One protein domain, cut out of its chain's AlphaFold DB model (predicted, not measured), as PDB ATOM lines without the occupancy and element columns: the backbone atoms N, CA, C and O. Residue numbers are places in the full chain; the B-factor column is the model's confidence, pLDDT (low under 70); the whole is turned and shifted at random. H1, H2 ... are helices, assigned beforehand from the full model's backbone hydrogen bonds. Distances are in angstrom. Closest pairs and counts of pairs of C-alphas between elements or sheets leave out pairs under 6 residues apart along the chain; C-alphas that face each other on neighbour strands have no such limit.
ATOM      1  N   SER A 267     167.218 112.512  93.321       93.12
ATOM      2  CA  SER A 267     167.503 112.219  94.731       93.12
ATOM      3  C   SER A 267     167.275 110.740  95.078       93.12
ATOM      4  O   SER A 267     168.089 110.138  95.780       93.12
ATOM      5  N   ALA A 268     166.221 110.122  94.542       94.00
ATOM      6  CA  ALA A 268     165.934 108.703  94.727       94.00
ATOM      7  C   ALA A 268     166.883 107.807  93.912       94.00
ATOM      8  O   ALA A 268     167.377 106.808  94.443       94.00
ATOM      9  N   ALA A 269     167.227 108.204  92.682       95.44
ATOM     10  CA  ALA A 269     168.190 107.483  91.851       95.44
ATOM     11  C   ALA A 269     169.590 107.432  92.495       95.44
ATOM     12  O   ALA A 269     170.180 106.353  92.599       95.44
ATOM     13  N   ILE A 270     170.097 108.572  92.989       96.12
ATOM     14  CA  ILE A 270     171.378 108.649  93.712       96.12
ATOM     15  C   ILE A 270     171.309 107.822  95.000       96.12
ATOM     16  O   ILE A 270     172.210 107.027  95.268       96.12
ATOM     17  N   ALA A 271     170.234 107.963  95.786       95.69
ATOM     18  CA  ALA A 271     170.058 107.198  97.018       95.69
ATOM     19  C   ALA A 271     170.078 105.686  96.763       95.69
ATOM     20  O   ALA A 271     170.717 104.942  97.505       95.69
ATOM     21  N   ARG A 272     169.412 105.229  95.697       96.19
ATOM     22  CA  ARG A 272     169.413 103.819  95.308       96.19
ATOM     23  C   ARG A 272     170.813 103.341  94.955       96.19
ATOM     24  O   ARG A 272     171.210 102.300  95.470       96.19
ATOM     25  N   ALA A 273     171.535 104.085  94.120       96.31
ATOM     26  CA  ALA A 273     172.889 103.720  93.719       96.31
ATOM     27  C   ALA A 273     173.816 103.615  94.943       96.31
ATOM     28  O   ALA A 273     174.465 102.593  95.133       96.31
ATOM     29  N   LEU A 274     173.782 104.603  95.844       95.88
ATOM     30  CA  LEU A 274     174.579 104.600  97.076       95.88
ATOM     31  C   LEU A 274     174.204 103.454  98.028       95.88
ATOM     32  O   LEU A 274     175.095 102.812  98.577       95.88
ATOM     33  N   CYS A 275     172.912 103.172  98.227       94.56
ATOM     34  CA  CYS A 275     172.475 102.049  99.063       94.56
ATOM     35  C   CYS A 275     172.880 100.695  98.465       94.56
ATOM     36  O   CYS A 275     173.313  99.816  99.204       94.56
ATOM     37  N   GLN A 276     172.782 100.531  97.142       94.62
ATOM     38  CA  GLN A 276     173.255  99.328  96.453       94.62
ATOM     39  C   GLN A 276     174.764  99.147  96.628       94.62
ATOM     40  O   GLN A 276     175.204  98.057  96.984       94.62
ATOM     41  N   THR A 277     175.552 100.211  96.452       95.25
ATOM     42  CA  THR A 277     176.998 100.142  96.680       95.25
ATOM     43  C   THR A 277     177.327  99.836  98.139       95.25
ATOM     44  O   THR A 277     178.164  98.982  98.395       95.25
ATOM     45  N   LEU A 278     176.638 100.458  99.102       94.00
ATOM     46  CA  LEU A 278     176.842 100.192 100.530       94.00
ATOM     47  C   LEU A 278     176.499  98.742 100.910       94.00
ATOM     48  O   LEU A 278     177.198  98.140 101.721       94.00
ATOM     49  N   GLY A 279     175.436  98.183 100.326       91.75
ATOM     50  CA  GLY A 279     175.020  96.799 100.559       91.75
ATOM     51  C   GLY A 279     175.979  95.762  99.968       91.75
ATOM     52  O   GLY A 279     176.137  94.692 100.550       91.75
ATOM     53  N   ASN A 280     176.632  96.087  98.849       93.50
ATOM     54  CA  ASN A 280     177.597  95.211  98.180       93.50
ATOM     55  C   ASN A 280     179.041  95.389  98.684       93.50
ATOM     56  O   ASN A 280     179.885  94.544  98.401       93.50
ATOM     57  N   ALA A 281     179.330  96.480  99.398       93.06
ATOM     58  CA  ALA A 281     180.661  96.809  99.896       93.06
ATOM     59  C   ALA A 281     181.129  95.852 101.006       93.06
ATOM     60  O   ALA A 281     180.378  95.499 101.925       93.06
ATOM     61  N   SER A 282     182.413  95.496 100.965       93.50
ATOM     62  CA  SER A 282     183.104  94.817 102.063       93.50
ATOM     63  C   SER A 282     183.178  95.702 103.319       93.50
ATOM     64  O   SER A 282     182.948  96.913 103.276       93.50
ATOM     65  N   GLN A 283     183.524  95.117 104.470       90.69
ATOM     66  CA  GLN A 283     183.636  95.875 105.729       90.69
ATOM     67  C   GLN A 283     184.684  96.999 105.664       90.69
ATOM     68  O   GLN A 283     184.524  98.016 106.338       90.69
ATOM     69  N   GLU A 284     185.712  96.845 104.830       91.12
ATOM     70  CA  GLU A 284     186.775  97.838 104.626       91.12
ATOM     71  C   GLU A 284     186.341  98.979 103.691       91.12
ATOM     72  O   GLU A 284     186.771 100.121 103.857       91.12
ATOM     73  N   GLU A 285     185.432  98.705 102.752       92.94
ATOM     74  CA  GLU A 285     184.921  99.683 101.782       92.94
ATOM     75  C   GLU A 285     183.757 100.515 102.334       92.94
ATOM     76  O   GLU A 285     183.580 101.678 101.963       92.94
ATOM     77  N   LYS A 286     182.967  99.967 103.265       93.62
ATOM     78  CA  LYS A 286     181.826 100.670 103.880       93.62
ATOM     79  C   LYS A 286     182.163 102.074 104.409       93.62
ATOM     80  O   LYS A 286     181.403 103.005 104.119       93.62
ATOM     81  N   PRO A 287     183.283 102.305 105.128       94.62
ATOM     82  CA  PRO A 287     183.690 103.646 105.544       94.62
ATOM     83  C   PRO A 287     183.855 104.640 104.388       94.62
ATOM     84  O   PRO A 287     183.501 105.807 104.553       94.62
ATOM     85  N   VAL A 288     184.348 104.195 103.225       94.44
ATOM     86  CA  VAL A 288     184.503 105.027 102.017       94.44
ATOM     87  C   VAL A 288     183.133 105.469 101.515       94.44
ATOM     88  O   VAL A 288     182.891 106.665 101.341       94.44
ATOM     89  N   VAL A 289     182.203 104.521 101.363       95.12
ATOM     90  CA  VAL A 289     180.835 104.802 100.902       95.12
ATOM     91  C   VAL A 289     180.136 105.777 101.850       95.12
ATOM     92  O   VAL A 289     179.528 106.756 101.415       95.12
ATOM     93  N   ILE A 290     180.283 105.575 103.162       93.81
ATOM     94  CA  ILE A 290     179.728 106.470 104.185       93.81
ATOM     95  C   ILE A 290     180.341 107.875 104.091       93.81
ATOM     96  O   ILE A 290     179.614 108.859 104.243       93.81
ATOM     97  N   ARG A 291     181.653 108.007 103.847       94.44
ATOM     98  CA  ARG A 291     182.292 109.320 103.643       94.44
ATOM     99  C   ARG A 291     181.749 110.015 102.399       94.44
ATOM    100  O   ARG A 291     181.372 111.179 102.505       94.44
ATOM    101  N   VAL A 292     181.592 109.312 101.278       95.50
ATOM    102  CA  VAL A 292     180.964 109.876 100.068       95.50
ATOM    103  C   VAL A 292     179.526 110.327 100.339       95.50
ATOM    104  O   VAL A 292     179.175 111.454  99.995       95.50
ATOM    105  N   ILE A 293     178.712 109.523 101.037       94.69
ATOM    106  CA  ILE A 293     177.357 109.926 101.458       94.69
ATOM    107  C   ILE A 293     177.407 111.222 102.282       94.69
ATOM    108  O   ILE A 293     176.629 112.143 102.031       94.69
ATOM    109  N   LYS A 294     178.336 111.336 103.243       93.06
ATOM    110  CA  LYS A 294     178.514 112.568 104.036       93.06
ATOM    111  C   LYS A 294     178.882 113.760 103.155       93.06
ATOM    112  O   LYS A 294     178.311 114.836 103.342       93.06
ATOM    113  N   HIS A 295     179.799 113.582 102.204       92.25
ATOM    114  CA  HIS A 295     180.177 114.641 101.275       92.25
ATOM    115  C   HIS A 295     178.983 115.091 100.438       92.25
ATOM    116  O   HIS A 295     178.741 116.288 100.382       92.25
ATOM    117  N   LEU A 296     178.180 114.181  99.881       92.12
ATOM    118  CA  LEU A 296     177.007 114.533  99.067       92.12
ATOM    119  C   LEU A 296     175.889 115.218  99.874       92.12
ATOM    120  O   LEU A 296     175.240 116.126  99.363       92.12
ATOM    121  N   LEU A 297     175.693 114.838 101.141       90.88
ATOM    122  CA  LEU A 297     174.657 115.417 102.010       90.88
ATOM    123  C   LEU A 297     175.046 116.745 102.673       90.88
ATOM    124  O   LEU A 297     174.181 117.434 103.217       90.88
ATOM    125  N   SER A 298     176.329 117.107 102.676       83.44
ATOM    126  CA  SER A 298     176.785 118.338 103.324       83.44
ATOM    127  C   SER A 298     176.143 119.561 102.651       83.44
ATOM    128  O   SER A 298     176.231 119.685 101.434       83.44
ATOM    129  N   PRO A 299     175.468 120.463 103.382       65.88
ATOM    130  CA  PRO A 299     174.826 121.617 102.763       65.88
ATOM    131  C   PRO A 299     175.886 122.563 102.195       65.88
ATOM    132  O   PRO A 299     176.834 122.933 102.887       65.88
ATOM    133  N   LYS A 300     175.716 122.988 100.943       61.91
ATOM    134  CA  LYS A 300     176.484 124.107 100.392       61.91
ATOM    135  C   LYS A 300     175.875 125.413 100.907       61.91
ATOM    136  O   LYS A 300     174.654 125.511 100.997       61.91
ATOM    137  N   GLN A 301     176.687 126.429 101.210       53.03
ATOM    138  CA  GLN A 301     176.196 127.792 101.485       53.03
ATOM    139  C   GLN A 301     175.702 128.483 100.194       53.03
ATOM    140  O   GLN A 301     176.084 129.609  99.884       53.03
ATOM    141  N   GLU A 302     174.878 127.810  99.393       52.22
ATOM    142  CA  GLU A 302     174.220 128.425  98.242       52.22
ATOM    143  C   GLU A 302     172.931 129.101  98.730       52.22
ATOM    144  O   GLU A 302     172.118 128.502  99.431       52.22
ATOM    145  N   ARG A 303     172.770 130.392  98.407       42.78
ATOM    146  CA  ARG A 303     171.631 131.211  98.866       42.78
ATOM    147  C   ARG A 303     170.301 130.819  98.207       42.78
ATOM    148  O   ARG A 303     169.263 131.231  98.705       42.78
ATOM    149  N   GLU A 304     170.334 130.030  97.133       45.34
ATOM    150  CA  GLU A 304     169.165 129.586  96.366       45.34
ATOM    151  C   GLU A 304     169.319 128.110  95.953       45.34
ATOM    152  O   GLU A 304     170.401 127.724  95.501       45.34
ATOM    153  N   PRO A 305     168.267 127.278  96.066       53.16
ATOM    154  CA  PRO A 305     168.302 125.892  95.612       53.16
ATOM    155  C   PRO A 305     168.432 125.823  94.082       53.16
ATOM    156  O   PRO A 305     167.568 126.294  93.338       53.16
ATOM    157  N   SER A 306     169.516 125.213  93.596       67.44
ATOM    158  CA  SER A 306     169.681 124.916  92.170       67.44
ATOM    159  C   SER A 306     168.714 123.810  91.750       67.44
ATOM    160  O   SER A 306     168.802 122.687  92.239       67.44
ATOM    161  N   LYS A 307     167.827 124.094  90.789       75.62
ATOM    162  CA  LYS A 307     166.918 123.088  90.203       75.62
ATOM    163  C   LYS A 307     167.642 121.984  89.425       75.62
ATOM    164  O   LYS A 307     167.034 120.978  89.091       75.62
ATOM    165  N   PHE A 308     168.922 122.176  89.111       84.56
ATOM    166  CA  PHE A 308     169.694 121.285  88.242       84.56
ATOM    167  C   PHE A 308     170.609 120.335  89.025       84.56
ATOM    168  O   PHE A 308     171.635 119.895  88.506       84.56
ATOM    169  N   ARG A 309     170.277 120.070  90.293       86.75
ATOM    170  CA  ARG A 309     170.966 119.145  91.203       86.75
ATOM    171  C   ARG A 309     169.937 118.463  92.104       86.75
ATOM    172  O   ARG A 309     168.808 118.933  92.221       86.75
ATOM    173  N   ALA A 310     170.322 117.359  92.737       87.56
ATOM    174  CA  ALA A 310     169.470 116.723  93.732       87.56
ATOM    175  C   ALA A 310     169.385 117.589  94.996       87.56
ATOM    176  O   ALA A 310     170.406 118.031  95.526       87.56
ATOM    177  N   ASP A 311     168.173 117.783  95.514       88.06
ATOM    178  CA  ASP A 311     167.980 118.417  96.813       88.06
ATOM    179  C   ASP A 311     168.561 117.525  97.924       88.06
ATOM    180  O   ASP A 311     168.223 116.342  98.039       88.06
ATOM    181  N   SER A 312     169.452 118.083  98.749       86.56
ATOM    182  CA  SER A 312     170.140 117.331  99.810       86.56
ATOM    183  C   SER A 312     169.166 116.777 100.859       86.56
ATOM    184  O   SER A 312     169.357 115.670 101.372       86.56
ATOM    185  N   VAL A 313     168.075 117.495 101.155       88.12
ATOM    186  CA  VAL A 313     167.069 117.059 102.132       88.12
ATOM    187  C   VAL A 313     166.248 115.896 101.571       88.12
ATOM    188  O   VAL A 313     166.009 114.915 102.278       88.12
ATOM    189  N   GLU A 314     165.835 115.962 100.307       90.25
ATOM    190  CA  GLU A 314     165.164 114.858  99.611       90.25
ATOM    191  C   GLU A 314     166.071 113.640  99.435       90.25
ATOM    192  O   GLU A 314     165.625 112.505  99.634       90.25
ATOM    193  N   LEU A 315     167.350 113.860  99.127       91.50
ATOM    194  CA  LEU A 315     168.355 112.806  99.044       91.50
ATOM    195  C   LEU A 315     168.523 112.109 100.401       91.50
ATOM    196  O   LEU A 315     168.452 110.882 100.473       91.50
ATOM    197  N   ALA A 316     168.643 112.869 101.496       91.19
ATOM    198  CA  ALA A 316     168.718 112.324 102.852       91.19
ATOM    199  C   ALA A 316     167.466 111.514 103.232       91.19
ATOM    200  O   ALA A 316     167.575 110.435 103.828       91.19
ATOM    201  N   LYS A 317     166.268 112.003 102.873       91.50
ATOM    202  CA  LYS A 317     164.999 111.283 103.081       91.50
ATOM    203  C   LYS A 317     164.981 109.961 102.309       91.50
ATOM    204  O   LYS A 317     164.664 108.923 102.891       91.50
ATOM    205  N   SER A 318     165.368 109.995 101.035       91.88
ATOM    206  CA  SER A 318     165.397 108.825 100.149       91.88
ATOM    207  C   SER A 318     166.394 107.771 100.632       91.88
ATOM    208  O   SER A 318     166.045 106.594 100.731       91.88
ATOM    209  N   LEU A 319     167.594 108.200 101.038       91.44
ATOM    210  CA  LEU A 319     168.619 107.346 101.648       91.44
ATOM    211  C   LEU A 319     168.115 106.680 102.930       91.44
ATOM    212  O   LEU A 319     168.225 105.467 103.081       91.44
ATOM    213  N   THR A 320     167.509 107.451 103.837       90.50
ATOM    214  CA  THR A 320     166.978 106.922 105.104       90.50
ATOM    215  C   THR A 320     165.882 105.881 104.860       90.50
ATOM    216  O   THR A 320     165.861 104.828 105.500       90.50
ATOM    217  N   HIS A 321     164.978 106.154 103.915       90.50
ATOM    218  CA  HIS A 321     163.902 105.237 103.551       90.50
ATOM    219  C   HIS A 321     164.442 103.923 102.957       90.50
ATOM    220  O   HIS A 321     164.053 102.839 103.401       90.50
ATOM    221  N   LEU A 322     165.369 104.001 101.997       88.94
ATOM    222  CA  LEU A 322     165.956 102.820 101.358       88.94
ATOM    223  C   LEU A 322     166.828 102.007 102.316       88.94
ATOM    224  O   LEU A 322     166.716 100.782 102.340       88.94
ATOM    225  N   ALA A 323     167.616 102.660 103.169       87.62
ATOM    226  CA  ALA A 323     168.408 101.970 104.181       87.62
ATOM    227  C   ALA A 323     167.544 101.229 105.199       87.62
ATOM    228  O   ALA A 323     167.889 100.115 105.585       87.62
ATOM    229  N   LYS A 324     166.383 101.781 105.576       88.56
ATOM    230  CA  LYS A 324     165.417 101.061 106.417       88.56
ATOM    231  C   LYS A 324     164.885  99.810 105.725       88.56
ATOM    232  O   LYS A 324     164.790  98.769 106.365       88.56
ATOM    233  N   LYS A 325     164.579  99.899 104.429       85.88
ATOM    234  CA  LYS A 325     164.105  98.759 103.631       85.88
ATOM    235  C   LYS A 325     165.170  97.667 103.469       85.88
ATOM    236  O   LYS A 325     164.817  96.497 103.404       85.88
ATOM    237  N   GLN A 326     166.448  98.043 103.419       85.75
ATOM    238  CA  GLN A 326     167.580  97.127 103.219       85.75
ATOM    239  C   GLN A 326     168.281  96.697 104.522       85.75
ATOM    240  O   GLN A 326     169.250  95.951 104.472       85.75
ATOM    241  N   GLY A 327     167.827  97.159 105.693       82.12
ATOM    242  CA  GLY A 327     168.452  96.831 106.983       82.12
ATOM    243  C   GLY A 327     169.765  97.576 107.286       82.12
ATOM    244  O   GLY A 327     170.441  97.241 108.254       82.12
TER     245      GLY A 327
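This is residues 267 to 327 of the 584 residues of the protein "GAF domain-containing protein" of Peronospora effusa (UniProt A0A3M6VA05). The longest helix, H3, packs along H1, with H2 more loosely beside them, in a small up-and-down bundle, each helix running against the one before; the loop residues 301 to 308 stick out beyond one end. The all-helix printed part has 61 residues, with H1, H2, H3 in chain order and no named strand. It is only just compact, close to loose: radius of gyration of the C-alphas 12.3 A, spans 38 by 21 by 15 A.

H3, residues 312 to 326, measures 20.6 A and ends at C-alpha 326 (167.580, 97.127, 103.219). H1, residues 267 to 280, measures 20.1 A from C-alpha 267 (167.503, 112.219, 94.731). H2, residues 286 to 297, measures 16.5 A.

H3 touches H1 the same way at a steep tilt of 41 degrees; their closest C-alphas, Ser 267 and Leu 315, are 4.4 A apart. H2 and H3, a helical hairpin, touch through residues 296 to 297 and 312 to 316 alone, closest C-alphas Leu 297 and Ser 312 at 5.4 A; the shallow tilt of 32 degrees, opposite ways, is only just short of steep. H1, with residues 274 to 278 alone, touches H2 in another helical hairpin, closest C-alphas Leu 278 and Lys 286 at 6.0 A, at a shallow 11 degrees, opposite ways. In H1, H2 and H3 every O i to N i+4 pair is within hydrogen-bond range.

The farthest C-alphas, Ser 282 and Arg 303, are 38.3 A apart. The printed part has no cut; H2 to H3 is a long link, H1 to H2 tight. Residues 299 to 306 have pLDDT under 70.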